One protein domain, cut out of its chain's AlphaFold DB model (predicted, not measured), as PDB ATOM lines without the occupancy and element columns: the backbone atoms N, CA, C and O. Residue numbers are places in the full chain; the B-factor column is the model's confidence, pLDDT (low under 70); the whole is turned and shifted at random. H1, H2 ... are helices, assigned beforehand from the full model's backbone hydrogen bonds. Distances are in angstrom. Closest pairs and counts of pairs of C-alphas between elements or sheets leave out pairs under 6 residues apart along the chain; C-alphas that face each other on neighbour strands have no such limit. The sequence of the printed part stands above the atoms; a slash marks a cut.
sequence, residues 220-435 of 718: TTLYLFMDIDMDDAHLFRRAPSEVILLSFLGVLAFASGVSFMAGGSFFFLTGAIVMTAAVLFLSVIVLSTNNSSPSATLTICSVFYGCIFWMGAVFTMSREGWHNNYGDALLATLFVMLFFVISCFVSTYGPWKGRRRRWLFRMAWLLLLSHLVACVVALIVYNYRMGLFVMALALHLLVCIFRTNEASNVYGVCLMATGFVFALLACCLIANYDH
ATOM      1  N   THR A 220      96.472  90.045  93.439       38.94
ATOM      2  CA  THR A 220      95.594  88.905  93.805       38.94
ATOM      3  C   THR A 220      95.179  88.881  95.280       38.94
ATOM      4  O   THR A 220      94.014  88.612  95.575       38.94
ATOM      5  N   THR A 221      96.081  89.193  96.220       38.81
ATOM      6  CA  THR A 221      95.736  89.331  97.652       38.81
ATOM      7  C   THR A 221      94.886  90.570  97.900       38.81
ATOM      8  O   THR A 221      93.878  90.496  98.609       38.81
ATOM      9  N   LEU A 222      95.234  91.698  97.272       41.97
ATOM     10  CA  LEU A 222      94.431  92.910  97.373       41.97
ATOM     11  C   LEU A 222      93.068  92.785  96.668       41.97
ATOM     12  O   LEU A 222      92.117  93.378  97.144       41.97
ATOM     13  N   TYR A 223      92.885  91.987  95.618       47.59
ATOM     14  CA  TYR A 223      91.565  91.785  95.001       47.59
ATOM     15  C   TYR A 223      90.653  90.886  95.851       47.59
ATOM     16  O   TYR A 223      89.426  91.065  95.847       47.59
ATOM     17  N   LEU A 224      91.230  89.953  96.620       48.41
ATOM     18  CA  LEU A 224      90.482  89.109  97.558       48.41
ATOM     19  C   LEU A 224      90.029  89.891  98.807       48.41
ATOM     20  O   LEU A 224      88.910  89.680  99.275       48.41
ATOM     21  N   PHE A 225      90.860  90.821  99.306       43.34
ATOM     22  CA  PHE A 225      90.646  91.509 100.591       43.34
ATOM     23  C   PHE A 225      90.393  93.031 100.514       43.34
ATOM     24  O   PHE A 225      89.781  93.578 101.428       43.34
ATOM     25  N   MET A 226      90.778  93.725  99.440       40.12
ATOM     26  CA  MET A 226      90.597  95.174  99.238       40.12
ATOM     27  C   MET A 226      89.666  95.507  98.055       40.12
ATOM     28  O   MET A 226      89.537  94.761  97.082       40.12
ATOM     29  N   ASP A 227      88.955  96.633  98.160       43.81
ATOM     30  CA  ASP A 227      88.119  97.201  97.092       43.81
ATOM     31  C   ASP A 227      89.014  97.914  96.063       43.81
ATOM     32  O   ASP A 227      89.183  99.129  96.092       43.81
ATOM     33  N   ILE A 228      89.624  97.149  95.159       44.88
ATOM     34  CA  ILE A 228      90.255  97.706  93.956       44.88
ATOM     35  C   ILE A 228      89.227  97.682  92.819       44.88
ATOM     36  O   ILE A 228      88.473  96.714  92.662       44.88
ATOM     37  N   ASP A 229      89.164  98.755  92.031       44.25
ATOM     38  CA  ASP A 229      88.318  98.815  90.841       44.25
ATOM     39  C   ASP A 229      88.770  97.774  89.812       44.25
ATOM     40  O   ASP A 229      89.794  97.920  89.158       44.25
ATOM     41  N   MET A 230      87.960  96.724  89.675       49.12
ATOM     42  CA  MET A 230      87.980  95.754  88.572       49.12
ATOM     43  C   MET A 230      87.305  96.320  87.310       49.12
ATOM     44  O   MET A 230      87.010  95.573  86.375       49.12
ATOM     45  N   ASP A 231      86.967  97.611  87.309       45.09
ATOM     46  CA  ASP A 231      86.362  98.294  86.174       45.09
ATOM     47  C   ASP A 231      87.458  98.580  85.141       45.09
ATOM     48  O   ASP A 231      87.867  99.715  84.911       45.09
ATOM     49  N   ASP A 232      87.926  97.509  84.499       46.38
ATOM     50  CA  ASP A 232      88.594  97.593  83.209       46.38
ATOM     51  C   ASP A 232      87.588  98.207  82.223       46.38
ATOM     52  O   ASP A 232      86.794  97.515  81.583       46.38
ATOM     53  N   ALA A 233      87.604  99.538  82.105       40.75
ATOM     54  CA  ALA A 233      86.920 100.281  81.045       40.75
ATOM     55  C   ALA A 233      87.474  99.928  79.649       40.75
ATOM     56  O   ALA A 233      86.915 100.323  78.625       40.75
ATOM     57  N   HIS A 234      88.536  99.126  79.594       42.50
ATOM     58  CA  HIS A 234      89.039  98.489  78.394       42.50
ATOM     59  C   HIS A 234      88.546  97.041  78.347       42.50
ATOM     60  O   HIS A 234      89.280  96.098  78.637       42.50
ATOM     61  N   LEU A 235      87.297  96.852  77.909       44.72
ATOM     62  CA  LEU A 235      86.944  95.652  77.149       44.72
ATOM     63  C   LEU A 235      87.877  95.639  75.931       44.72
ATOM     64  O   LEU A 235      87.538  96.182  74.881       44.72
ATOM     65  N   PHE A 236      89.090  95.100  76.092       49.41
ATOM     66  CA  PHE A 236      89.992  94.847  74.982       49.41
ATOM     67  C   PHE A 236      89.198  94.012  73.990       49.41
ATOM     68  O   PHE A 236      88.830  92.866  74.262       49.41
ATOM     69  N   ARG A 237      88.853  94.636  72.865       50.03
ATOM     70  CA  ARG A 237      88.134  93.998  71.774       50.03
ATOM     71  C   ARG A 237      89.118  93.005  71.169       50.03
ATOM     72  O   ARG A 237      89.908  93.367  70.305       50.03
ATOM     73  N   ARG A 238      89.145  91.787  71.723       61.91
ATOM     74  CA  ARG A 238      90.020  90.712  71.251       61.91
ATOM     75  C   ARG A 238      89.763  90.501  69.771       61.91
ATOM     76  O   ARG A 238      88.617  90.616  69.321       61.91
ATOM     77  N   ALA A 239      90.825  90.208  69.029       64.69
ATOM     78  CA  ALA A 239      90.682  89.946  67.613       64.69
ATOM     79  C   ALA A 239      89.713  88.761  67.446       64.69
ATOM     80  O   ALA A 239      89.920  87.710  68.060       64.69
ATOM     81  N   PRO A 240      88.637  88.904  66.651       70.19
ATOM     82  CA  PRO A 240      87.664  87.830  66.474       70.19
ATOM     83  C   PRO A 240      88.330  86.552  65.947       70.19
ATOM     84  O   PRO A 240      87.895  85.458  66.284       70.19
ATOM     85  N   SER A 241      89.431  86.681  65.201       76.81
ATOM     86  CA  SER A 241      90.250  85.568  64.715       76.81
ATOM     87  C   SER A 241      90.827  84.683  65.825       76.81
ATOM     88  O   SER A 241      90.828  83.466  65.673       76.81
ATOM     89  N   GLU A 242      91.288  85.254  66.943       77.44
ATOM     90  CA  GLU A 242      91.867  84.486  68.059       77.44
ATOM     91  C   GLU A 242      90.800  83.648  68.764       77.44
ATOM     92  O   GLU A 242      91.012  82.473  69.066       77.44
ATOM     93  N   VAL A 243      89.624  84.243  68.983       78.25
ATOM     94  CA  VAL A 243      88.483  83.560  69.601       78.25
ATOM     95  C   VAL A 243      87.957  82.466  68.675       78.25
ATOM     96  O   VAL A 243      87.753  81.345  69.127       78.25
ATOM     97  N   ILE A 244      87.801  82.759  67.379       83.69
ATOM     98  CA  ILE A 244      87.366  81.777  66.376       83.69
ATOM     99  C   ILE A 244      88.337  80.595  66.322       83.69
ATOM    100  O   ILE A 244      87.885  79.452  66.337       83.69
ATOM    101  N   LEU A 245      89.650  80.847  66.309       85.94
ATOM    102  CA  LEU A 245      90.661  79.789  66.293       85.94
ATOM    103  C   LEU A 245      90.566  78.899  67.540       85.94
ATOM    104  O   LEU A 245      90.502  77.679  67.413       85.94
ATOM    105  N   LEU A 246      90.514  79.496  68.735       84.88
ATOM    106  CA  LEU A 246      90.401  78.752  69.995       84.88
ATOM    107  C   LEU A 246      89.107  77.935  70.070       84.88
ATOM    108  O   LEU A 246      89.139  76.766  70.453       84.88
ATOM    109  N   SER A 247      87.977  78.522  69.670       85.75
ATOM    110  CA  SER A 247      86.691  77.825  69.626       85.75
ATOM    111  C   SER A 247      86.696  76.684  68.612       85.75
ATOM    112  O   SER A 247      86.221  75.598  68.927       85.75
ATOM    113  N   PHE A 248      87.268  76.890  67.424       89.38
ATOM    114  CA  PHE A 248      87.380  75.854  66.399       89.38
ATOM    115  C   PHE A 248      88.225  74.668  66.876       89.38
ATOM    116  O   PHE A 248      87.793  73.521  66.768       89.38
ATOM    117  N   LEU A 249      89.391  74.934  67.474       90.75
ATOM    118  CA  LEU A 249      90.236  73.887  68.053       90.75
ATOM    119  C   LEU A 249      89.534  73.156  69.205       90.75
ATOM    120  O   LEU A 249      89.630  71.934  69.290       90.75
ATOM    121  N   GLY A 250      88.783  73.877  70.045       90.00
ATOM    122  CA  GLY A 250      87.974  73.289  71.116       90.00
ATOM    123  C   GLY A 250      86.882  72.358  70.590       90.00
ATOM    124  O   GLY A 250      86.731  71.243  71.084       90.00
ATOM    125  N   VAL A 251      86.168  72.772  69.538       93.19
ATOM    126  CA  VAL A 251      85.157  71.937  68.873       93.19
ATOM    127  C   VAL A 251      85.796  70.704  68.240       93.19
ATOM    128  O   VAL A 251      85.249  69.615  68.373       93.19
ATOM    129  N   LEU A 252      86.964  70.833  67.605       93.00
ATOM    130  CA  LEU A 252      87.678  69.687  67.036       93.00
ATOM    131  C   LEU A 252      88.191  68.718  68.107       93.00
ATOM    132  O   LEU A 252      88.095  67.506  67.913       93.00
ATOM    133  N   ALA A 253      88.697  69.224  69.234       93.31
ATOM    134  CA  ALA A 253      89.107  68.400  70.370       93.31
ATOM    135  C   ALA A 253      87.924  67.603  70.940       93.31
ATOM    136  O   ALA A 253      88.043  66.401  71.197       93.31
ATOM    137  N   PHE A 254      86.769  68.259  71.075       92.75
ATOM    138  CA  PHE A 254      85.534  67.628  71.521       92.75
ATOM    139  C   PHE A 254      85.026  66.593  70.507       92.75
ATOM    140  O   PHE A 254      84.816  65.434  70.859       92.75
ATOM    141  N   ALA A 255      84.897  66.971  69.234       94.00
ATOM    142  CA  ALA A 255      84.425  66.082  68.175       94.00
ATOM    143  C   ALA A 255      85.317  64.841  68.036       94.00
ATOM    144  O   ALA A 255      84.801  63.732  67.987       94.00
ATOM    145  N   SER A 256      86.643  65.012  68.063       94.25
ATOM    146  CA  SER A 256      87.588  63.892  67.984       94.25
ATOM    147  C   SER A 256      87.442  62.940  69.174       94.25
ATOM    148  O   SER A 256      87.388  61.729  68.985       94.25
ATOM    149  N   GLY A 257      87.309  63.462  70.399       92.88
ATOM    150  CA  GLY A 257      87.098  62.612  71.574       92.88
ATOM    151  C   GLY A 257      85.768  61.854  71.517       92.88
ATOM    152  O   GLY A 257      85.746  60.654  71.777       92.88
ATOM    153  N   VAL A 258      84.678  62.509  71.097       92.50
ATOM    154  CA  VAL A 258      83.373  61.850  70.895       92.50
ATOM    155  C   VAL A 258      83.450  60.779  69.810       92.50
ATOM    156  O   VAL A 258      82.965  59.671  70.023       92.50
ATOM    157  N   SER A 259      84.085  61.070  68.671       93.19
ATOM    158  CA  SER A 259      84.262  60.098  67.589       93.19
ATOM    159  C   SER A 259      85.036  58.867  68.047       93.19
ATOM    160  O   SER A 259      84.644  57.759  67.699       93.19
ATOM    161  N   PHE A 260      86.088  59.033  68.855       92.12
ATOM    162  CA  PHE A 260      86.813  57.899  69.430       92.12
ATOM    163  C   PHE A 260      85.940  57.090  70.402       92.12
ATOM    164  O   PHE A 260      85.829  55.877  70.250       92.12
ATOM    165  N   MET A 261      85.248  57.755  71.338       89.94
ATOM    166  CA  MET A 261      84.344  57.087  72.289       89.94
ATOM    167  C   MET A 261      83.192  56.337  71.602       89.94
ATOM    168  O   MET A 261      82.714  55.339  72.129       89.94
ATOM    169  N   ALA A 262      82.757  56.785  70.422       87.19
ATOM    170  CA  ALA A 262      81.731  56.123  69.615       87.19
ATOM    171  C   ALA A 262      82.244  54.894  68.827       87.19
ATOM    172  O   ALA A 262      81.530  54.388  67.963       87.19
ATOM    173  N   GLY A 263      83.472  54.428  69.085       82.31
ATOM    174  CA  GLY A 263      84.100  53.310  68.369       82.31
ATOM    175  C   GLY A 263      84.860  53.728  67.107       82.31
ATOM    176  O   GLY A 263      85.155  52.894  66.249       82.31
ATOM    177  N   GLY A 264      85.163  55.018  66.956       81.81
ATOM    178  CA  GLY A 264      85.986  55.527  65.865       81.81
ATOM    179  C   GLY A 264      87.434  55.038  65.935       81.81
ATOM    180  O   GLY A 264      87.918  54.558  66.957       81.81
ATOM    181  N   SER A 265      88.159  55.188  64.827       87.56
ATOM    182  CA  SER A 265      89.558  54.766  64.735       87.56
ATOM    183  C   SER A 265      90.470  55.476  65.747       87.56
ATOM    184  O   SER A 265      90.228  56.617  66.150       87.56
ATOM    185  N   PHE A 266      91.593  54.835  66.090       88.19
ATOM    186  CA  PHE A 266      92.618  55.371  67.000       88.19
ATOM    187  C   PHE A 266      93.140  56.768  66.604       88.19
ATOM    188  O   PHE A 266      93.573  57.547  67.456       88.19
ATOM    189  N   PHE A 267      93.052  57.130  65.320       90.62
ATOM    190  CA  PHE A 267      93.380  58.472  64.838       90.62
ATOM    191  C   PHE A 267      92.619  59.568  65.604       90.62
ATOM    192  O   PHE A 267      93.209  60.583  65.980       90.62
ATOM    193  N   PHE A 268      91.343  59.345  65.924       92.88
ATOM    194  CA  PHE A 268      90.534  60.312  66.665       92.88
ATOM    195  C   PHE A 268      91.016  60.523  68.108       92.88
ATOM    196  O   PHE A 268      90.981  61.655  68.590       92.88
ATOM    197  N   LEU A 269      91.566  59.496  68.771       92.38
ATOM    198  CA  LEU A 269      92.195  59.654  70.089       92.38
ATOM    199  C   LEU A 269      93.426  60.565  70.006       92.38
ATOM    200  O   LEU A 269      93.581  61.483  70.813       92.38
ATOM    201  N   THR A 270      94.282  60.357  68.999       92.31
ATOM    202  CA  THR A 270      95.465  61.214  68.801       92.31
ATOM    203  C   THR A 270      95.074  62.659  68.496       92.31
ATOM    204  O   THR A 270      95.661  63.583  69.060       92.31
ATOM    205  N   GLY A 271      94.026  62.857  67.688       92.56
ATOM    206  CA  GLY A 271      93.441  64.171  67.431       92.56
ATOM    207  C   GLY A 271      92.928  64.832  68.710       92.56
ATOM    208  O   GLY A 271      93.264  65.983  68.974       92.56
ATOM    209  N   ALA A 272      92.193  64.103  69.556       93.75
ATOM    210  CA  ALA A 272      91.687  64.628  70.824       93.75
ATOM    211  C   ALA A 272      92.821  65.114  71.746       93.75
ATOM    212  O   ALA A 272      92.742  66.227  72.269       93.75
ATOM    213  N   ILE A 273      93.901  64.333  71.887       93.12
ATOM    214  CA  ILE A 273      95.070  64.696  72.709       93.12
ATOM    215  C   ILE A 273      95.742  65.969  72.175       93.12
ATOM    216  O   ILE A 273      95.929  66.936  72.918       93.12
ATOM    217  N   VAL A 274      96.090  65.987  70.882       92.69
ATOM    218  CA  VAL A 274      96.829  67.099  70.259       92.69
ATOM    219  C   VAL A 274      96.009  68.386  70.282       92.69
ATOM    220  O   VAL A 274      96.524  69.440  70.651       92.69
ATOM    221  N   MET A 275      94.724  68.307  69.935       92.56
ATOM    222  CA  MET A 275      93.861  69.483  69.856       92.56
ATOM    223  C   MET A 275      93.544  70.041  71.243       92.56
ATOM    224  O   MET A 275      93.575  71.257  71.418       92.56
ATOM    225  N   THR A 276      93.334  69.188  72.251       91.00
ATOM    226  CA  THR A 276      93.139  69.641  73.640       91.00
ATOM    227  C   THR A 276      94.369  70.386  74.159       91.00
ATOM    228  O   THR A 276      94.253  71.456  74.759       91.00
ATOM    229  N   ALA A 277      95.569  69.880  73.867       88.19
ATOM    230  CA  ALA A 277      96.800  70.569  74.230       88.19
ATOM    231  C   ALA A 277      97.008  71.877  73.453       88.19
ATOM    232  O   ALA A 277      97.449  72.868  74.035       88.19
ATOM    233  N   ALA A 278      96.655  71.910  72.163       88.56
ATOM    234  CA  ALA A 278      96.724  73.121  71.350       88.56
ATOM    235  C   ALA A 278      95.787  74.217  71.880       88.56
ATOM    236  O   ALA A 278      96.207  75.368  71.997       88.56
ATOM    237  N   VAL A 279      94.553  73.858  72.265       88.62
ATOM    238  CA  VAL A 279      93.604  74.773  72.922       88.62
ATOM    239  C   VAL A 279      94.220  75.350  74.186       88.62
ATOM    240  O   VAL A 279      94.203  76.566  74.376       88.62
ATOM    241  N   LEU A 280      94.795  74.496  75.032       83.88
ATOM    242  CA  LEU A 280      95.395  74.919  76.288       83.88
ATOM    243  C   LEU A 280      96.568  75.881  76.074       83.88
ATOM    244  O   LEU A 280      96.617  76.957  76.669       83.88
ATOM    245  N   PHE A 281      97.487  75.507  75.187       83.12
ATOM    246  CA  PHE A 281      98.680  76.275  74.863       83.12
ATOM    247  C   PHE A 281      98.342  77.644  74.263       83.12
ATOM    248  O   PHE A 281      98.817  78.672  74.750       83.12
ATOM    249  N   LEU A 282      97.477  77.672  73.247       83.25
ATOM    250  CA  LEU A 282      97.057  78.916  72.605       83.25
ATOM    251  C   LEU A 282      96.255  79.794  73.561       83.25
ATOM    252  O   LEU A 282      96.427  81.010  73.539       83.25
ATOM    253  N   SER A 283      95.440  79.201  74.440       80.44
ATOM    254  CA  SER A 283      94.724  79.960  75.468       80.44
ATOM    255  C   SER A 283      95.701  80.665  76.397       80.44
ATOM    256  O   SER A 283      95.533  81.853  76.644       80.44
ATOM    257  N   VAL A 284      96.754  79.983  76.862       77.88
ATOM    258  CA  VAL A 284      97.776  80.609  77.713       77.88
ATOM    259  C   VAL A 284      98.504  81.727  76.970       77.88
ATOM    260  O   VAL A 284      98.660  82.803  77.538       77.88
ATOM    261  N   ILE A 285      98.906  81.522  75.711       75.38
ATOM    262  CA  ILE A 285      99.607  82.556  74.933       75.38
ATOM    263  C   ILE A 285      98.721  83.782  74.733       75.38
ATOM    264  O   ILE A 285      99.090  84.868  75.169       75.38
ATOM    265  N   VAL A 286      97.541  83.601  74.136       75.06
ATOM    266  CA  VAL A 286      96.620  84.696  73.789       75.06
ATOM    267  C   VAL A 286      96.199  85.484  75.031       75.06
ATOM    268  O   VAL A 286      96.055  86.706  74.986       75.06
ATOM    269  N   LEU A 287      96.005  84.794  76.160       71.31
ATOM    270  CA  LEU A 287      95.585  85.416  77.415       71.31
ATOM    271  C   LEU A 287      96.743  86.058  78.194       71.31
ATOM    272  O   LEU A 287      96.478  86.925  79.023       71.31
ATOM    273  N   SER A 288      97.998  85.677  77.925       65.19
ATOM    274  CA  SER A 288      99.180  86.230  78.609       65.19
ATOM    275  C   SER A 288      99.847  87.378  77.845       65.19
ATOM    276  O   SER A 288     100.495  88.212  78.468       65.19
ATOM    277  N   THR A 289      99.691  87.468  76.519       60.00
ATOM    278  CA  THR A 289     100.368  88.485  75.689       60.00
ATOM    279  C   THR A 289      99.850  89.917  75.868       60.00
ATOM    280  O   THR A 289     100.556  90.849  75.500       60.00
ATOM    281  N   ASN A 290      98.653  90.123  76.433       51.09
ATOM    282  CA  ASN A 290      97.961  91.425  76.448       51.09
ATOM    283  C   ASN A 290      97.722  92.003  77.862       51.09
ATOM    284  O   ASN A 290      96.646  92.532  78.134       51.09
ATOM    285  N   ASN A 291      98.734  91.940  78.738       50.78
ATOM    286  CA  ASN A 291      98.676  92.229  80.182       50.78
ATOM    287  C   ASN A 291      97.802  91.229  80.959       50.78
ATOM    288  O   ASN A 291      96.633  90.991  80.647       50.78
ATOM    289  N   SER A 292      98.379  90.636  82.006       51.41
ATOM    290  CA  SER A 292      97.753  89.603  82.834       51.41
ATOM    291  C   SER A 292      96.611  90.173  83.681       51.41
ATOM    292  O   SER A 292      96.778  90.438  84.870       51.41
ATOM    293  N   SER A 293      95.431  90.363  83.090       57.00
ATOM    294  CA  SER A 293      94.258  90.720  83.884       57.00
ATOM    295  C   SER A 293      93.854  89.531  84.777       57.00
ATOM    296  O   SER A 293      93.968  88.365  84.369       57.00
ATOM    297  N   PRO A 294      93.316  89.771  85.984       59.97
ATOM    298  CA  PRO A 294      92.823  88.698  86.852       59.97
ATOM    299  C   PRO A 294      91.741  87.847  86.165       59.97
ATOM    300  O   PRO A 294      91.610  86.651  86.430       59.97
ATOM    301  N   SER A 295      90.995  88.456  85.233       64.75
ATOM    302  CA  SER A 295      90.013  87.768  84.393       64.75
ATOM    303  C   SER A 295      90.648  86.759  83.432       64.75
ATOM    304  O   SER A 295      90.155  85.641  83.321       64.75
ATOM    305  N   ALA A 296      91.781  87.104  82.811       66.56
ATOM    306  CA  ALA A 296      92.524  86.213  81.927       66.56
ATOM    307  C   ALA A 296      93.043  84.977  82.676       66.56
ATOM    308  O   ALA A 296      92.892  83.861  82.189       66.56
ATOM    309  N   THR A 297      93.556  85.159  83.898       68.38
ATOM    310  CA  THR A 297      94.029  84.049  84.748       68.38
ATOM    311  C   THR A 297      92.901  83.072  85.074       68.38
ATOM    312  O   THR A 297      93.061  81.860  84.959       68.38
ATOM    313  N   LEU A 298      91.726  83.597  85.429       70.19
ATOM    314  CA  LEU A 298      90.560  82.782  85.753       70.19
ATOM    315  C   LEU A 298      90.052  82.014  84.513       70.19
ATOM    316  O   LEU A 298      89.716  80.831  84.612       70.19
ATOM    317  N   THR A 299      90.082  82.629  83.324       74.50
ATOM    318  CA  THR A 299      89.798  81.936  82.055       74.50
ATOM    319  C   THR A 299      90.822  80.839  81.749       74.50
ATOM    320  O   THR A 299      90.410  79.734  81.407       74.50
ATOM    321  N   ILE A 300      92.129  81.090  81.923       75.75
ATOM    322  CA  ILE A 300      93.179  80.068  81.745       75.75
ATOM    323  C   ILE A 300      92.913  78.874  82.667       75.75
ATOM    324  O   ILE A 300      92.877  77.741  82.191       75.75
ATOM    325  N   CYS A 301      92.663  79.115  83.960       75.69
ATOM    326  CA  CYS A 301      92.342  78.057  84.919       75.69
ATOM    327  C   CYS A 301      91.109  77.250  84.491       75.69
ATOM    328  O   CYS A 301      91.111  76.027  84.595       75.69
ATOM    329  N   SER A 302      90.079  77.918  83.965       81.06
ATOM    330  CA  SER A 302      88.850  77.262  83.500       81.06
ATOM    331  C   SER A 302      89.087  76.379  82.282       81.06
ATOM    332  O   SER A 302      88.605  75.250  82.241       81.06
ATOM    333  N   VAL A 303      89.838  76.877  81.295       83.62
ATOM    334  CA  VAL A 303      90.201  76.105  80.100       83.62
ATOM    335  C   VAL A 303      91.072  74.914  80.490       83.62
ATOM    336  O   VAL A 303      90.822  73.809  80.021       83.62
ATOM    337  N   PHE A 304      92.040  75.109  81.388       80.75
ATOM    338  CA  PHE A 304      92.901  74.045  81.908       80.75
ATOM    339  C   PHE A 304      92.087  72.954  82.612       80.75
ATOM    340  O   PHE A 304      92.247  71.773  82.305       80.75
ATOM    341  N   TYR A 305      91.155  73.351  83.487       82.00
ATOM    342  CA  TYR A 305      90.224  72.438  84.151       82.00
ATOM    343  C   TYR A 305      89.381  71.678  83.115       82.00
ATOM    344  O   TYR A 305      89.384  70.451  83.095       82.00
ATOM    345  N   GLY A 306      88.746  72.381  82.174       85.88
ATOM    346  CA  GLY A 306      87.954  71.758  81.109       85.88
ATOM    347  C   GLY A 306      88.746  70.745  80.274       85.88
ATOM    348  O   GLY A 306      88.267  69.644  80.029       85.88
ATOM    349  N   CYS A 307      89.982  71.080  79.896       87.56
ATOM    350  CA  CYS A 307      90.853  70.210  79.105       87.56
ATOM    351  C   CYS A 307      91.208  68.908  79.839       87.56
ATOM    352  O   CYS A 307      91.124  67.832  79.248       87.56
ATOM    353  N   ILE A 308      91.585  68.980  81.120       83.38
ATOM    354  CA  ILE A 308      91.966  67.786  81.894       83.38
ATOM    355  C   ILE A 308      90.778  66.865  82.101       83.38
ATOM    356  O   ILE A 308      90.892  65.667  81.855       83.38
ATOM    357  N   PHE A 309      89.645  67.410  82.542       84.75
ATOM    358  CA  PHE A 309      88.457  66.600  82.796       84.75
ATOM    359  C   PHE A 309      87.873  66.040  81.496       84.75
ATOM    360  O   PHE A 309      87.394  64.910  81.500       84.75
ATOM    361  N   TRP A 310      87.997  66.756  80.372       88.12
ATOM    362  CA  TRP A 310      87.664  66.218  79.053       88.12
ATOM    363  C   TRP A 310      88.542  65.024  78.673       88.12
ATOM    364  O   TRP A 310      88.019  63.961  78.346       88.12
ATOM    365  N   MET A 311      89.870  65.155  78.777       87.88
ATOM    366  CA  MET A 311      90.779  64.030  78.528       87.88
ATOM    367  C   MET A 311      90.514  62.870  79.489       87.88
ATOM    368  O   MET A 311      90.517  61.714  79.073       87.88
ATOM    369  N   GLY A 312      90.226  63.180  80.754       84.62
ATOM    370  CA  GLY A 312      89.827  62.203  81.754       84.62
ATOM    371  C   GLY A 312      88.565  61.442  81.343       84.62
ATOM    372  O   GLY A 312      88.522  60.215  81.436       84.62
ATOM    373  N   ALA A 313      87.565  62.150  80.815       85.38
ATOM    374  CA  ALA A 313      86.325  61.550  80.350       85.38
ATOM    375  C   ALA A 313      86.541  60.640  79.133       85.38
ATOM    376  O   ALA A 313      86.060  59.510  79.145       85.38
ATOM    377  N   VAL A 314      87.311  61.083  78.130       89.25
ATOM    378  CA  VAL A 314      87.617  60.286  76.924       89.25
ATOM    379  C   VAL A 314      88.301  58.966  77.286       89.25
ATOM    380  O   VAL A 314      87.893  57.911  76.802       89.25
ATOM    381  N   PHE A 315      89.308  59.008  78.165       87.19
ATOM    382  CA  PHE A 315      90.031  57.810  78.601       87.19
ATOM    383  C   PHE A 315      89.168  56.890  79.476       87.19
ATOM    384  O   PHE A 315      89.169  55.680  79.272       87.19
ATOM    385  N   THR A 316      88.403  57.443  80.422       83.88
ATOM    386  CA  THR A 316      87.555  56.633  81.317       83.88
ATOM    387  C   THR A 316      86.435  55.943  80.537       83.88
ATOM    388  O   THR A 316      86.255  54.734  80.662       83.88
ATOM    389  N   MET A 317      85.730  56.686  79.676       84.38
ATOM    390  CA  MET A 317      84.626  56.156  78.868       84.38
ATOM    391  C   MET A 317      85.068  55.070  77.902       84.38
ATOM    392  O   MET A 317      84.399  54.050  77.782       84.38
ATOM    393  N   SER A 318      86.185  55.282  77.205       83.56
ATOM    394  CA  SER A 318      86.675  54.303  76.235       83.56
ATOM    395  C   SER A 318      87.190  53.025  76.896       83.56
ATOM    396  O   SER A 318      87.305  52.015  76.208       83.56
ATOM    397  N   ARG A 319      87.533  53.066  78.186       80.38
ATOM    398  CA  ARG A 319      88.085  51.917  78.895       80.38
ATOM    399  C   ARG A 319      87.029  51.125  79.657       80.38
ATOM    400  O   ARG A 319      86.985  49.912  79.512       80.38
ATOM    401  N   GLU A 320      86.244  51.798  80.493       78.88
ATOM    402  CA  GLU A 320      85.319  51.160  81.446       78.88
ATOM    403  C   GLU A 320      83.854  51.234  80.968       78.88
ATOM    404  O   GLU A 320      82.967  50.581  81.520       78.88
ATOM    405  N   GLY A 321      83.580  52.021  79.920       77.81
ATOM    406  CA  GLY A 321      82.228  52.277  79.428       77.81
ATOM    407  C   GLY A 321      81.391  53.147  80.375       77.81
ATOM    408  O   GLY A 321      81.897  53.782  81.299       77.81
ATOM    409  N   TRP A 322      80.074  53.185  80.136       75.94
ATOM    410  CA  TRP A 322      79.108  53.920  80.974       75.94
ATOM    411  C   TRP A 322      78.579  53.085  82.156       75.94
ATOM    412  O   TRP A 322      77.712  53.521  82.910       75.94
ATOM    413  N   HIS A 323      79.039  51.846  82.310       72.88
ATOM    414  CA  HIS A 323      78.463  50.916  83.276       72.88
ATOM    415  C   HIS A 323      79.112  51.053  84.662       72.88
ATOM    416  O   HIS A 323      80.276  51.430  84.797       72.88
ATOM    417  N   ASN A 324      78.357  50.698  85.706       74.44
ATOM    418  CA  ASN A 324      78.798  50.686  87.106       74.44
ATOM    419  C   ASN A 324      79.191  52.076  87.657       74.44
ATOM    420  O   ASN A 324      78.903  53.120  87.075       74.44
ATOM    421  N   ASN A 325      79.881  52.079  88.802       80.94
ATOM    422  CA  ASN A 325      80.305  53.280  89.529       80.94
ATOM    423  C   ASN A 325      81.173  54.251  88.696       80.94
ATOM    424  O   ASN A 325      81.310  55.414  89.072       80.94
ATOM    425  N   TYR A 326      81.774  53.793  87.590       79.25
ATOM    426  CA  TYR A 326      82.551  54.640  86.679       79.25
ATOM    427  C   TYR A 326      81.670  55.625  85.906       79.25
ATOM    428  O   TYR A 326      82.049  56.790  85.793       79.25
ATOM    429  N   GLY A 327      80.481  55.208  85.453       80.25
ATOM    430  CA  GLY A 327      79.521  56.095  84.788       80.25
ATOM    431  C   GLY A 327      79.022  57.207  85.717       80.25
ATOM    432  O   GLY A 327      79.040  58.383  85.347       80.25
ATOM    433  N   ASP A 328      78.675  56.858  86.959       82.88
ATOM    434  CA  ASP A 328      78.226  57.825  87.973       82.88
ATOM    435  C   ASP A 328      79.325  58.833  88.333       82.88
ATOM    436  O   ASP A 328      79.080  60.041  88.419       82.88
ATOM    437  N   ALA A 329      80.559  58.353  88.510       81.38
ATOM    438  CA  ALA A 329      81.697  59.222  88.768       81.38
ATOM    439  C   ALA A 329      81.985  60.137  87.574       81.38
ATOM    440  O   ALA A 329      82.216  61.331  87.766       81.38
ATOM    441  N   LEU A 330      81.904  59.622  86.345       82.50
ATOM    442  CA  LEU A 330      82.089  60.414  85.135       82.50
ATOM    443  C   LEU A 330      81.023  61.511  85.016       82.50
ATOM    444  O   LEU A 330      81.366  62.674  84.796       82.50
ATOM    445  N   LEU A 331      79.751  61.187  85.259       84.25
ATOM    446  CA  LEU A 331      78.669  62.172  85.272       84.25
ATOM    447  C   LEU A 331      78.917  63.262  86.324       84.25
ATOM    448  O   LEU A 331      78.804  64.452  86.019       84.25
ATOM    449  N   ALA A 332      79.323  62.874  87.536       84.00
ATOM    450  CA  ALA A 332      79.686  63.820  88.585       84.00
ATOM    451  C   ALA A 332      80.876  64.702  88.167       84.00
ATOM    452  O   ALA A 332      80.846  65.912  88.387       84.00
ATOM    453  N   THR A 333      81.909  64.132  87.533       81.12
ATOM    454  CA  THR A 333      83.085  64.896  87.079       81.12
ATOM    455  C   THR A 333      82.728  65.909  86.000       81.12
ATOM    456  O   THR A 333      83.132  67.067  86.101       81.12
ATOM    457  N   LEU A 334      81.906  65.518  85.022       83.56
ATOM    458  CA  LEU A 334      81.425  66.409  83.969       83.56
ATOM    459  C   LEU A 334      80.533  67.515  84.539       83.56
ATOM    460  O   LEU A 334      80.674  68.668  84.135       83.56
ATOM    461  N   PHE A 335      79.665  67.199  85.507       86.69
ATOM    462  CA  PHE A 335      78.821  68.192  86.172       86.69
ATOM    463  C   PHE A 335      79.650  69.212  86.959       86.69
ATOM    464  O   PHE A 335      79.450  70.418  86.816       86.69
ATOM    465  N   VAL A 336      80.614  68.743  87.755       82.81
ATOM    466  CA  VAL A 336      81.516  69.609  88.523       82.81
ATOM    467  C   VAL A 336      82.363  70.467  87.581       82.81
ATOM    468  O   VAL A 336      82.445  71.678  87.773       82.81
ATOM    469  N   MET A 337      82.932  69.880  86.524       83.94
ATOM    470  CA  MET A 337      83.661  70.610  85.484       83.94
ATOM    471  C   MET A 337      82.795  71.703  84.859       83.94
ATOM    472  O   MET A 337      83.211  72.860  84.815       83.94
ATOM    473  N   LEU A 338      81.583  71.360  84.422       85.88
ATOM    474  CA  LEU A 338      80.649  72.310  83.833       85.88
ATOM    475  C   LEU A 338      80.315  73.439  84.815       85.88
ATOM    476  O   LEU A 338      80.350  74.608  84.434       85.88
ATOM    477  N   PHE A 339      80.056  73.110  86.081       87.50
ATOM    478  CA  PHE A 339      79.767  74.084  87.129       87.50
ATOM    479  C   PHE A 339      80.925  75.067  87.342       87.50
ATOM    480  O   PHE A 339      80.699  76.280  87.363       87.50
ATOM    481  N   PHE A 340      82.162  74.574  87.453       82.62
ATOM    482  CA  PHE A 340      83.344  75.423  87.616       82.62
ATOM    483  C   PHE A 340      83.591  76.299  86.391       82.62
ATOM    484  O   PHE A 340      83.767  77.508  86.539       82.62
ATOM    485  N   VAL A 341      83.556  75.715  85.190       84.19
ATOM    486  CA  VAL A 341      83.773  76.439  83.932       84.19
ATOM    487  C   VAL A 341      82.702  77.518  83.759       84.19
ATOM    488  O   VAL A 341      83.044  78.685  83.592       84.19
ATOM    489  N   ILE A 342      81.413  77.188  83.887       85.56
ATOM    490  CA  ILE A 342      80.328  78.174  83.755       85.56
ATOM    491  C   ILE A 342      80.450  79.266  84.815       85.56
ATOM    492  O   ILE A 342      80.403  80.442  84.463       85.56
ATOM    493  N   SER A 343      80.643  78.915  86.091       82.88
ATOM    494  CA  SER A 343      80.789  79.907  87.167       82.88
ATOM    495  C   SER A 343      81.927  80.876  86.873       82.88
ATOM    496  O   SER A 343      81.786  82.092  87.025       82.88
ATOM    497  N   CYS A 344      83.036  80.344  86.367       79.56
ATOM    498  CA  CYS A 344      84.187  81.125  85.981       79.56
ATOM    499  C   CYS A 344      83.907  82.052  84.790       79.56
ATOM    500  O   CYS A 344      84.144  83.259  84.896       79.56
ATOM    501  N   PHE A 345      83.342  81.535  83.697       79.12
ATOM    502  CA  PHE A 345      82.994  82.324  82.509       79.12
ATOM    503  C   PHE A 345      81.921  83.380  82.805       79.12
ATOM    504  O   PHE A 345      82.056  84.526  82.383       79.12
ATOM    505  N   VAL A 346      80.892  83.048  83.589       81.56
ATOM    506  CA  VAL A 346      79.851  83.998  84.012       81.56
ATOM    507  C   VAL A 346      80.445  85.102  84.884       81.56
ATOM    508  O   VAL A 346      80.069  86.264  84.725       81.56
ATOM    509  N   SER A 347      81.390  84.773  85.772       74.38
ATOM    510  CA  SER A 347      82.062  85.772  86.614       74.38
ATOM    511  C   SER A 347      82.964  86.726  85.818       74.38
ATOM    512  O   SER A 347      83.091  87.894  86.187       74.38
ATOM    513  N   THR A 348      83.559  86.254  84.716       71.00
ATOM    514  CA  THR A 348      84.517  87.027  83.906       71.00
ATOM    515  C   THR A 348      83.875  87.795  82.759       71.00
ATOM    516  O   THR A 348      84.222  88.958  82.560       71.00
ATOM    517  N   TYR A 349      82.937  87.178  82.039       74.88
ATOM    518  CA  TYR A 349      82.333  87.712  80.812       74.88
ATOM    519  C   TYR A 349      80.869  88.138  80.964       74.88
ATOM    520  O   TYR A 349      80.297  88.695  80.028       74.88
ATOM    521  N   GLY A 350      80.241  87.887  82.114       71.69
ATOM    522  CA  GLY A 350      78.875  88.342  82.350       71.69
ATOM    523  C   GLY A 350      78.775  89.875  82.439       71.69
ATOM    524  O   GLY A 350      79.751  90.539  82.798       71.69
ATOM    525  N   PRO A 351      77.599  90.463  82.150       74.44
ATOM    526  CA  PRO A 351      77.377  91.913  82.113       74.44
ATOM    527  C   PRO A 351      77.270  92.529  83.525       74.44
ATOM    528  O   PRO A 351      76.349  93.284  83.839       74.44
ATOM    529  N   TRP A 352      78.199  92.185  84.413       73.56
ATOM    530  CA  TRP A 352      78.227  92.617  85.807       73.56
ATOM    531  C   TRP A 352      79.108  93.861  85.956       73.56
ATOM    532  O   TRP A 352      80.215  93.903  85.429       73.56
ATOM    533  N   LYS A 353      78.655  94.866  86.715       68.75
ATOM    534  CA  LYS A 353      79.417  96.101  86.977       68.75
ATOM    535  C   LYS A 353      79.621  96.339  88.475       68.75
ATOM    536  O   LYS A 353      78.789  95.922  89.291       68.75
ATOM    537  N   GLY A 354      80.725  97.000  88.830       68.12
ATOM    538  CA  GLY A 354      81.037  97.416  90.198       68.12
ATOM    539  C   GLY A 354      81.049  96.266  91.215       68.12
ATOM    540  O   GLY A 354      81.587  95.183  90.971       68.12
ATOM    541  N   ARG A 355      80.412  96.481  92.375       70.69
ATOM    542  CA  ARG A 355      80.437  95.566  93.535       70.69
ATOM    543  C   ARG A 355      80.013  94.125  93.216       70.69
ATOM    544  O   ARG A 355      80.579  93.196  93.788       70.69
ATOM    545  N   ARG A 356      79.048  93.912  92.310       74.38
ATOM    546  CA  ARG A 356      78.556  92.560  91.967       74.38
ATOM    547  C   ARG A 356      79.619  91.725  91.251       74.38
ATOM    548  O   ARG A 356      79.822  90.575  91.622       74.38
ATOM    549  N   ARG A 357      80.339  92.320  90.292       70.94
ATOM    550  CA  ARG A 357      81.437  91.654  89.568       70.94
ATOM    551  C   ARG A 357      82.548  91.224  90.530       70.94
ATOM    552  O   ARG A 357      83.012  90.090  90.463       70.94
ATOM    553  N   ARG A 358      82.904  92.095  91.483       71.06
ATOM    554  CA  ARG A 358      83.921  91.811  92.512       71.06
ATOM    555  C   ARG A 358      83.537  90.629  93.408       71.06
ATOM    556  O   ARG A 358      84.354  89.741  93.627       71.06
ATOM    557  N   TRP A 359      82.294  90.585  93.890       75.69
ATOM    558  CA  TRP A 359      81.819  89.473  94.723       75.69
ATOM    559  C   TRP A 359      81.750  88.146  93.966       75.69
ATOM    560  O   TRP A 359      82.157  87.127  94.516       75.69
ATOM    561  N   LEU A 360      81.306  88.150  92.705       76.81
ATOM    562  CA  LEU A 360      81.286  86.942  91.873       76.81
ATOM    563  C   LEU A 360      82.695  86.387  91.631       76.81
ATOM    564  O   LEU A 360      82.909  85.187  91.778       76.81
ATOM    565  N   PHE A 361      83.664  87.256  91.337       72.75
ATOM    566  CA  PHE A 361      85.065  86.862  91.177       72.75
ATOM    567  C   PHE A 361      85.651  86.257  92.463       72.75
ATOM    568  O   PHE A 361      86.275  85.198  92.419       72.75
ATOM    569  N   ARG A 362      85.407  86.890  93.621       76.56
ATOM    570  CA  ARG A 362      85.849  86.366  94.926       76.56
ATOM    571  C   ARG A 362      85.224  85.012  95.237       76.56
ATOM    572  O   ARG A 362      85.931  84.116  95.680       76.56
ATOM    573  N   MET A 363      83.927  84.852  94.983       80.81
ATOM    574  CA  MET A 363      83.235  83.582  95.205       80.81
ATOM    575  C   MET A 363      83.787  82.475  94.308       80.81
ATOM    576  O   MET A 363      84.061  81.392  94.811       80.81
ATOM    577  N   ALA A 364      84.030  82.750  93.022       78.38
ATOM    578  CA  ALA A 364      84.633  81.778  92.109       78.38
ATOM    579  C   ALA A 364      86.028  81.328  92.586       78.38
ATOM    580  O   ALA A 364      86.315  80.131  92.621       78.38
ATOM    581  N   TRP A 365      86.868  82.268  93.032       76.69
ATOM    582  CA  TRP A 365      88.188  81.954  93.588       76.69
ATOM    583  C   TRP A 365      88.130  81.180  94.904       76.69
ATOM    584  O   TRP A 365      88.864  80.207  95.066       76.69
ATOM    585  N   LEU A 366      87.263  81.583  95.837       83.00
ATOM    586  CA  LEU A 366      87.079  80.877  97.107       83.00
ATOM    587  C   LEU A 366      86.564  79.454  96.892       83.00
ATOM    588  O   LEU A 366      86.970  78.553  97.619       83.00
ATOM    589  N   LEU A 367      85.716  79.242  95.884       83.81
ATOM    590  CA  LEU A 367      85.192  77.925  95.527       83.81
ATOM    591  C   LEU A 367      86.287  77.032  94.921       83.81
ATOM    592  O   LEU A 367      86.399  75.860  95.271       83.81
ATOM    593  N   LEU A 368      87.152  77.587  94.071       79.69
ATOM    594  CA  LEU A 368      88.304  76.855  93.535       79.69
ATOM    595  C   LEU A 368      89.327  76.518  94.633       79.69
ATOM    596  O   LEU A 368      89.848  75.405  94.678       79.69
ATOM    597  N   LEU A 369      89.568  77.450  95.563       83.44
ATOM    598  CA  LEU A 369      90.446  77.231  96.711       83.44
ATOM    599  C   LEU A 369      89.875  76.187  97.680       83.44
ATOM    600  O   LEU A 369      90.615  75.325  98.150       83.44
ATOM    601  N   SER A 370      88.572  76.235  97.971       87.25
ATOM    602  CA  SER A 370      87.932  75.257  98.853       87.25
ATOM    603  C   SER A 370      87.955  73.856  98.244       87.25
ATOM    604  O   SER A 370      88.231  72.894  98.959       87.25
ATOM    605  N   HIS A 371      87.766  73.742  96.926       86.81
ATOM    606  CA  HIS A 371      87.909  72.480  96.207       86.81
ATOM    607  C   HIS A 371      89.341  71.938  96.262       86.81
ATOM    608  O   HIS A 371      89.531  70.768  96.592       86.81
ATOM    609  N   LEU A 372      90.347  72.793  96.035       87.06
ATOM    610  CA  LEU A 372      91.758  72.426  96.182       87.06
ATOM    611  C   LEU A 372      92.046  71.878  97.588       87.06
ATOM    612  O   LEU A 372      92.619  70.798  97.718       87.06
ATOM    613  N   VAL A 373      91.620  72.589  98.637       89.12
ATOM    614  CA  VAL A 373      91.825  72.160 100.030       89.12
ATOM    615  C   VAL A 373      91.114  70.835 100.307       89.12
ATOM    616  O   VAL A 373      91.731  69.927 100.859       89.12
ATOM    617  N   ALA A 374      89.855  70.684  99.888       91.38
ATOM    618  CA  ALA A 374      89.094  69.454 100.086       91.38
ATOM    619  C   ALA A 374      89.754  68.248  99.395       91.38
ATOM    620  O   ALA A 374      89.924  67.203 100.026       91.38
ATOM    621  N   CYS A 375      90.187  68.396  98.139       90.19
ATOM    622  CA  CYS A 375      90.878  67.334  97.410       90.19
ATOM    623  C   CYS A 375      92.240  66.997  98.026       90.19
ATOM    624  O   CYS A 375      92.574  65.820  98.114       90.19
ATOM    625  N   VAL A 376      93.014  67.985  98.491       90.88
ATOM    626  CA  VAL A 376      94.305  67.730  99.159       90.88
ATOM    627  C   VAL A 376      94.101  67.001 100.488       90.88
ATOM    628  O   VAL A 376      94.794  66.021 100.748       90.88
ATOM    629  N   VAL A 377      93.127  67.417 101.303       92.44
ATOM    630  CA  VAL A 377      92.799  66.735 102.567       92.44
ATOM    631  C   VAL A 377      92.352  65.298 102.301       92.44
ATOM    632  O   VAL A 377      92.872  64.371 102.921       92.44
ATOM    633  N   ALA A 378      91.452  65.087 101.340       91.38
ATOM    634  CA  ALA A 378      91.029  63.746 100.953       91.38
ATOM    635  C   ALA A 378      92.203  62.908 100.415       91.38
ATOM    636  O   ALA A 378      92.337  61.738 100.772       91.38
ATOM    637  N   LEU A 379      93.102  63.501  99.624       90.75
ATOM    638  CA  LEU A 379      94.298  62.821  99.127       90.75
ATOM    639  C   LEU A 379      95.233  62.411 100.272       90.75
ATOM    640  O   LEU A 379      95.765  61.311 100.226       90.75
ATOM    641  N   ILE A 380      95.381  63.226 101.323       92.25
ATOM    642  CA  ILE A 380      96.148  62.856 102.526       92.25
ATOM    643  C   ILE A 380      95.520  61.649 103.235       92.25
ATOM    644  O   ILE A 380      96.246  60.755 103.667       92.25
ATOM    645  N   VAL A 381      94.187  61.596 103.324       92.00
ATOM    646  CA  VAL A 381      93.465  60.482 103.963       92.00
ATOM    647  C   VAL A 381      93.622  59.182 103.170       92.00
ATOM    648  O   VAL A 381      93.899  58.140 103.760       92.00
ATOM    649  N   TYR A 382      93.476  59.224 101.842       88.50
ATOM    650  CA  TYR A 382      93.557  58.021 101.000       88.50
ATOM    651  C   TYR A 382      94.992  57.597 100.663       88.50
ATOM    652  O   TYR A 382      95.255  56.409 100.488       88.50
ATOM    653  N   ASN A 383      95.913  58.551 100.530       89.75
ATOM    654  CA  ASN A 383      97.310  58.326 100.178       89.75
ATOM    655  C   ASN A 383      98.196  59.456 100.731       89.75
ATOM    656  O   ASN A 383      98.557  60.403 100.025       89.75
ATOM    657  N   TYR A 384      98.582  59.333 102.003       90.38
ATOM    658  CA  TYR A 384      99.316  60.380 102.720       90.38
ATOM    659  C   TYR A 384     100.612  60.820 102.023       90.38
ATOM    660  O   TYR A 384     100.951  61.999 102.078       90.38
ATOM    661  N   ARG A 385     101.325  59.912 101.339       91.38
ATOM    662  CA  ARG A 385     102.582  60.241 100.641       91.38
ATOM    663  C   ARG A 385     102.328  61.226  99.508       91.38
ATOM    664  O   ARG A 385     102.960  62.280  99.455       91.38
ATOM    665  N   MET A 386     101.356  60.909  98.652       90.44
ATOM    666  CA  MET A 386     100.959  61.789  97.557       90.44
ATOM    667  C   MET A 386     100.321  63.081  98.083       90.44
ATOM    668  O   MET A 386     100.625  64.166  97.592       90.44
ATOM    669  N   GLY A 387      99.484  62.978  99.119       91.31
ATOM    670  CA  GLY A 387      98.850  64.123  99.766       91.31
ATOM    671  C   GLY A 387      99.855  65.140 100.311       91.31
ATOM    672  O   GLY A 387      99.730  66.326 100.024       91.31
ATOM    673  N   LEU A 388     100.888  64.689 101.032       92.69
ATOM    674  CA  LEU A 388     101.948  65.558 101.562       92.69
ATOM    675  C   LEU A 388     102.772  66.214 100.449       92.69
ATOM    676  O   LEU A 388     103.073  67.407 100.532       92.69
ATOM    677  N   PHE A 389     103.101  65.461  99.395       92.06
ATOM    678  CA  PHE A 389     103.812  65.990  98.232       92.06
ATOM    679  C   PHE A 389     103.010  67.101  97.534       92.06
ATOM    680  O   PHE A 389     103.515  68.209  97.341       92.06
ATOM    681  N   VAL A 390     101.734  66.845  97.229       92.69
ATOM    682  CA  VAL A 390     100.844  67.832  96.595       92.69
ATOM    683  C   VAL A 390     100.591  69.019  97.520       92.69
ATOM    684  O   VAL A 390     100.556  70.146  97.045       92.69
ATOM    685  N   MET A 391     100.464  68.804  98.831       93.25
ATOM    686  CA  MET A 391     100.285  69.879  99.808       93.25
ATOM    687  C   MET A 391     101.478  70.840  99.821       93.25
ATOM    688  O   MET A 391     101.270  72.054  99.801       93.25
ATOM    689  N   ALA A 392     102.713  70.329  99.818       90.94
ATOM    690  CA  ALA A 392     103.912  71.168  99.780       90.94
ATOM    691  C   ALA A 392     103.945  72.039  98.512       90.94
ATOM    692  O   ALA A 392     104.180  73.248  98.579       90.94
ATOM    693  N   LEU A 393     103.624  71.437  97.364       90.69
ATOM    694  CA  LEU A 393     103.522  72.134  96.086       90.69
ATOM    695  C   LEU A 393     102.354  73.130  96.048       90.69
ATOM    696  O   LEU A 393     102.507  74.234  95.532       90.69
ATOM    697  N   ALA A 394     101.201  72.791  96.619       89.06
ATOM    698  CA  ALA A 394     100.046  73.679  96.691       89.06
ATOM    699  C   ALA A 394     100.333  74.892  97.586       89.06
ATOM    700  O   ALA A 394     100.029  76.017  97.204       89.06
ATOM    701  N   LEU A 395     100.986  74.692  98.735       87.44
ATOM    702  CA  LEU A 395     101.395  75.778  99.626       87.44
ATOM    703  C   LEU A 395     102.384  76.712  98.927       87.44
ATOM    704  O   LEU A 395     102.192  77.928  98.946       87.44
ATOM    705  N   HIS A 396     103.387  76.151  98.246       84.44
ATOM    706  CA  HIS A 396     104.305  76.937  97.424       84.44
ATOM    707  C   HIS A 396     103.549  77.743  96.356       84.44
ATOM    708  O   HIS A 396     103.823  78.924  96.155       84.44
ATOM    709  N   LEU A 397     102.536  77.141  95.719       80.19
ATOM    710  CA  LEU A 397     101.758  77.781  94.656       80.19
ATOM    711  C   LEU A 397     100.957  78.959  95.199       80.19
ATOM    712  O   LEU A 397     100.946  80.024  94.588       80.19
ATOM    713  N   LEU A 398     100.325  78.781  96.360       77.31
ATOM    714  CA  LEU A 398      99.579  79.835  97.035       77.31
ATOM    715  C   LEU A 398     100.494  81.016  97.375       77.31
ATOM    716  O   LEU A 398     100.150  82.153  97.061       77.31
ATOM    717  N   VAL A 399     101.690  80.757  97.917       73.56
ATOM    718  CA  VAL A 399     102.687  81.808  98.197       73.56
ATOM    719  C   VAL A 399     103.090  82.551  96.918       73.56
ATOM    720  O   VAL A 399     103.133  83.783  96.918       73.56
ATOM    721  N   CYS A 400     103.319  81.834  95.811       67.12
ATOM    722  CA  CYS A 400     103.623  82.447  94.515       67.12
ATOM    723  C   CYS A 400     102.463  83.304  93.982       67.12
ATOM    724  O   CYS A 400     102.687  84.445  93.577       67.12
ATOM    725  N   ILE A 401     101.226  82.788  94.016       63.28
ATOM    726  CA  ILE A 401     100.023  83.508  93.569       63.28
ATOM    727  C   ILE A 401      99.834  84.787  94.383       63.28
ATOM    728  O   ILE A 401      99.505  85.826  93.814       63.28
ATOM    729  N   PHE A 402     100.077  84.746  95.695       59.56
ATOM    730  CA  PHE A 402      99.917  85.908  96.565       59.56
ATOM    731  C   PHE A 402     100.915  87.047  96.295       59.56
ATOM    732  O   PHE A 402     100.657  88.169  96.733       59.56
ATOM    733  N   ARG A 403     102.016  86.798  95.567       56.09
ATOM    734  CA  ARG A 403     103.081  87.786  95.308       56.09
ATOM    735  C   ARG A 403     103.228  88.260  93.855       56.09
ATOM    736  O   ARG A 403     104.158  89.011  93.585       56.09
ATOM    737  N   THR A 404     102.311  87.867  92.962       48.78
ATOM    738  CA  THR A 404     101.948  88.551  91.692       48.78
ATOM    739  C   THR A 404     103.046  88.953  90.699       48.78
ATOM    740  O   THR A 404     102.739  89.569  89.686       48.78
ATOM    741  N   ASN A 405     104.305  88.563  90.877       47.38
ATOM    742  CA  ASN A 405     105.288  88.663  89.799       47.38
ATOM    743  C   ASN A 405     104.877  87.747  88.630       47.38
ATOM    744  O   ASN A 405     104.351  86.662  88.887       47.38
ATOM    745  N   GLU A 406     105.174  88.135  87.379       52.00
ATOM    746  CA  GLU A 406     105.023  87.270  86.195       52.00
ATOM    747  C   GLU A 406     105.677  85.911  86.477       52.00
ATOM    748  O   GLU A 406     106.904  85.785  86.576       52.00
ATOM    749  N   ALA A 407     104.836  84.918  86.763       54.78
ATOM    750  CA  ALA A 407     105.257  83.691  87.421       54.78
ATOM    751  C   ALA A 407     105.792  82.668  86.404       54.78
ATOM    752  O   ALA A 407     106.736  81.932  86.697       54.78
ATOM    753  N   SER A 408     105.207  82.665  85.205       63.88
ATOM    754  CA  SER A 408     105.489  81.759  84.094       63.88
ATOM    755  C   SER A 408     105.871  82.524  82.824       63.88
ATOM    756  O   SER A 408     105.471  83.666  82.618       63.88
ATOM    757  N   ASN A 409     106.623  81.858  81.952       72.19
ATOM    758  CA  ASN A 409     107.026  82.341  80.635       72.19
ATOM    759  C   ASN A 409     106.518  81.354  79.567       72.19
ATOM    760  O   ASN A 409     106.408  80.152  79.826       72.19
ATOM    761  N   VAL A 410     106.243  81.842  78.353       77.75
ATOM    762  CA  VAL A 410     105.765  81.047  77.208       77.75
ATOM    763  C   VAL A 410     106.669  79.841  76.938       77.75
ATOM    764  O   VAL A 410     106.163  78.761  76.643       77.75
ATOM    765  N   TYR A 411     107.990  79.976  77.105       82.00
ATOM    766  CA  TYR A 411     108.933  78.868  76.899       82.00
ATOM    767  C   TYR A 411     108.723  77.710  77.883       82.00
ATOM    768  O   TYR A 411     108.720  76.552  77.470       82.00
ATOM    769  N   GLY A 412     108.502  78.007  79.169       82.56
ATOM    770  CA  GLY A 412     108.267  76.981  80.189       82.56
ATOM    771  C   GLY A 412     106.930  76.268  79.991       82.56
ATOM    772  O   GLY A 412     106.867  75.044  80.091       82.56
ATOM    773  N   VAL A 413     105.884  77.024  79.633       82.19
ATOM    774  CA  VAL A 413     104.564  76.473  79.277       82.19
ATOM    775  C   VAL A 413     104.678  75.565  78.053       82.19
ATOM    776  O   VAL A 413     104.180  74.444  78.075       82.19
ATOM    777  N   CYS A 414     105.364  76.030  77.003       84.75
ATOM    778  CA  CYS A 414     105.578  75.268  75.778       84.75
ATOM    779  C   CYS A 414     106.305  73.952  76.066       84.75
ATOM    780  O   CYS A 414     105.837  72.892  75.657       84.75
ATOM    781  N   LEU A 415     107.413  74.008  76.812       88.88
ATOM    782  CA  LEU A 415     108.228  72.836  77.114       88.88
ATOM    783  C   LEU A 415     107.444  71.772  77.894       88.88
ATOM    784  O   LEU A 415     107.444  70.606  77.506       88.88
ATOM    785  N   MET A 416     106.734  72.171  78.953       88.62
ATOM    786  CA  MET A 416     105.928  71.242  79.751       88.62
ATOM    787  C   MET A 416     104.755  70.661  78.958       88.62
ATOM    788  O   MET A 416     104.528  69.452  78.999       88.62
ATOM    789  N   ALA A 417     104.023  71.499  78.214       86.56
ATOM    790  CA  ALA A 417     102.869  71.058  77.439       86.56
ATOM    791  C   ALA A 417     103.277  70.102  76.309       86.56
ATOM    792  O   ALA A 417     102.707  69.021  76.180       86.56
ATOM    793  N   THR A 418     104.290  70.468  75.518       88.44
ATOM    794  CA  THR A 418     104.785  69.623  74.419       88.44
ATOM    795  C   THR A 418     105.399  68.327  74.936       88.44
ATOM    796  O   THR A 418     105.086  67.263  74.407       88.44
ATOM    797  N   GLY A 419     106.193  68.388  76.010       90.62
ATOM    798  CA  GLY A 419     106.772  67.206  76.644       90.62
ATOM    799  C   GLY A 419     105.707  66.228  77.144       90.62
ATOM    800  O   GLY A 419     105.776  65.039  76.838       90.62
ATOM    801  N   PHE A 420     104.680  66.726  77.842       90.88
ATOM    802  CA  PHE A 420     103.572  65.897  78.322       90.88
ATOM    803  C   PHE A 420     102.789  65.254  77.174       90.88
ATOM    804  O   PHE A 420     102.525  64.054  77.207       90.88
ATOM    805  N   VAL A 421     102.466  66.026  76.132       91.12
ATOM    806  CA  VAL A 421     101.746  65.524  74.953       91.12
ATOM    807  C   VAL A 421     102.541  64.447  74.233       91.12
ATOM    808  O   VAL A 421     101.978  63.407  73.905       91.12
ATOM    809  N   PHE A 422     103.839  64.656  74.005       91.31
ATOM    810  CA  PHE A 422     104.669  63.653  73.344       91.31
ATOM    811  C   PHE A 422     104.816  62.384  74.178       91.31
ATOM    812  O   PHE A 422     104.711  61.297  73.615       91.31
ATOM    813  N   ALA A 423     104.983  62.492  75.499       91.38
ATOM    814  CA  ALA A 423     105.048  61.324  76.377       91.38
ATOM    815  C   ALA A 423     103.723  60.538  76.392       91.38
ATOM    816  O   ALA A 423     103.727  59.310  76.275       91.38
ATOM    817  N   LEU A 424     102.583  61.236  76.468       91.88
ATOM    818  CA  LEU A 424     101.260  60.611  76.420       91.88
ATOM    819  C   LEU A 424     100.997  59.950  75.057       91.88
ATOM    820  O   LEU A 424     100.572  58.798  75.004       91.88
ATOM    821  N   LEU A 425     101.304  60.643  73.955       91.94
ATOM    822  CA  LEU A 425     101.185  60.088  72.607       91.94
ATOM    823  C   LEU A 425     102.107  58.889  72.400       91.94
ATOM    824  O   LEU A 425     101.682  57.930  71.766       91.94
ATOM    825  N   ALA A 426     103.330  58.910  72.937       90.00
ATOM    826  CA  ALA A 426     104.232  57.767  72.882       90.00
ATOM    827  C   ALA A 426     103.605  56.543  73.564       90.00
ATOM    828  O   ALA A 426     103.557  55.478  72.951       90.00
ATOM    829  N   CYS A 427     103.026  56.709  74.761       90.81
ATOM    830  CA  CYS A 427     102.307  55.630  75.447       90.81
ATOM    831  C   CYS A 427     101.159  55.077  74.586       90.81
ATOM    832  O   CYS A 427     101.057  53.866  74.393       90.81
ATOM    833  N   CYS A 428     100.326  55.956  74.018       91.81
ATOM    834  CA  CYS A 428      99.188  55.550  73.193       91.81
ATOM    835  C   CYS A 428      99.610  54.871  71.879       91.81
ATOM    836  O   CYS A 428      99.041  53.851  71.497       91.81
ATOM    837  N   LEU A 429     100.593  55.430  71.167       90.62
ATOM    838  CA  LEU A 429     101.036  54.943  69.858       90.62
ATOM    839  C   LEU A 429     101.740  53.591  69.948       90.62
ATOM    840  O   LEU A 429     101.587  52.777  69.037       90.62
ATOM    841  N   ILE A 430     102.520  53.381  71.008       88.06
ATOM    842  CA  ILE A 430     103.230  52.126  71.258       88.06
ATOM    843  C   ILE A 430     102.228  51.035  71.656       88.06
ATOM    844  O   ILE A 430     102.216  49.974  71.040       88.06
ATOM    845  N   ALA A 431     101.298  51.323  72.572       88.19
ATOM    846  CA  ALA A 431     100.242  50.374  72.932       88.19
ATOM    847  C   ALA A 431      99.349  49.995  71.735       88.19
ATOM    848  O   ALA A 431      99.037  48.823  71.531       88.19
ATOM    849  N   ASN A 432      98.973  50.968  70.895       89.75
ATOM    850  CA  ASN A 432      98.195  50.693  69.685       89.75
ATOM    851  C   ASN A 432      98.974  49.837  68.678       89.75
ATOM    852  O   ASN A 432      98.378  49.034  67.969       89.75
ATOM    853  N   TYR A 433     100.295  49.999  68.604       87.38
ATOM    854  CA  TYR A 433     101.129  49.165  67.747       87.38
ATOM    855  C   TYR A 433     101.136  47.692  68.192       87.38
ATOM    856  O   TYR A 433     100.999  46.809  67.344       87.38
ATOM    857  N   ASP A 434     101.225  47.431  69.498       84.56
ATOM    858  CA  ASP A 434     101.134  46.069  70.035       84.56
ATOM    859  C   ASP A 434      99.743  45.465  69.805       84.56
ATOM    860  O   ASP A 434      99.621  44.299  69.433       84.56
ATOM    861  N   HIS A 435      98.687  46.269  69.949       84.88
ATOM    862  CA  HIS A 435      97.318  45.838  69.666       84.88
ATOM    863  C   HIS A 435      97.108  45.484  68.181       84.88
ATOM    864  O   HIS A 435      96.409  44.528  67.858       84.88
TER     865      HIS A 435
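What this domain is: This is residues 220 to 435 of the 718 residues of an uncharacterized protein of Strigomonas culicis (UniProt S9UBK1). What shape do these atoms make? Four long helices, H5, H4, H3 and H8, lie side by side in a curved row, with H2 packed on one side of it against H3 and one end of H4. On the other side the hairpin of H6 and H7 splays away from the row, joined to it where the first half of H6 packs on H5, and the space between H7 and H8 is left open. What is it built of? The printed part has 216 residues with eight named helices, H1 to H8 in chain order, and no named strand; the class is all helix. How large is it? It is compact, with a radius of gyration of the C-alphas of 18.8 A and spans of 58 by 46 by 33 A.

Where its parts are: Where does the printed part begin? H1, residues 220 to 225, begins at C-alpha 220 at (95.594, 88.905, 93.805). Residues 226 to 239 then form no named element. Which helices come next? H2 is residues 240 to 261, 31.5 A from first to last C-alpha, and begins at (87.664, 87.830, 66.474). H3 is residues 266 to 288, 33.6 A long, and H4 is residues 294 to 320, 38.7 A long. H5, residues 324 to 349, measures 37.7 A. What follows to the last printed residue? H6, residues 355 to 382, is the longest helix by residues and measures 40.5 A, while H7, residues 384 to 402, measures 26.3 A. H8, residues 410 to 435, is 37.0 A long and ends at C-alpha 435 at (97.318, 45.838, 69.666).

How they stand to each other: How does H1 stand to the rest? H1 and H7 only just touch, with 3 pairs of C-alphas within 8 A and Thr 221 and Phe 402 closest at 5.5 A; their lines are about perpendicular at 86 degrees. How are H2, H3 and H4 arranged? They form an up-and-down bundle, each running against the one before it. H2 and H3 touch at a shallow tilt of 27 degrees, with the C-alphas of Ala 253 and Ala 272 closest at 4.6 A, and H3 and H4 touch at a shallow tilt of 10 degrees, with those of Leu 287 and Ala 296 closest at 5.5 A. H2 touches H4 with residues 254 to 261 alone, the closest C-alphas being those of Met 261 and Ser 318 at 5.4 A. What touches this bundle? H8 touches H3, opposite ways at a shallow tilt of 5 degrees, with the C-alphas of Ile 285 and Val 410 closest at 6.7 A. H5 touches H4, opposite ways at a shallow tilt of 16 degrees, with those of Ser 302 and Val 341 closest at 5.2 A. H6 touches H5 with residues 357 to 368 alone, closest at Ser 347 and Leu 360 with C-alphas 5.4 A apart. How do H7 and the backbones fit in? H6 and H7 form a hairpin at a shallow tilt of 23 degrees, the C-alphas of Ile 380 and Gly 387 being closest at 4.1 A, while H7 and H8 are apart. Every O i to N i+4 pair is within hydrogen-bond range in H1, H2, H3, H4, H6, H7 and H8, and 21 of 22 are in H5.

The domain as a whole: How far does it reach? The two C-alphas farthest apart are those of Asp 227 and Asp 434, 59.3 A. Is there a cut or a long link? The printed part has no cut, and the link from H1 to H2, 14 residues, is long. Where is confidence low? The mean pLDDT of the printed part is 78.7, and 41 residues are under 70: 220 to 239, 288 to 297, 353 to 354 and 400 to 408.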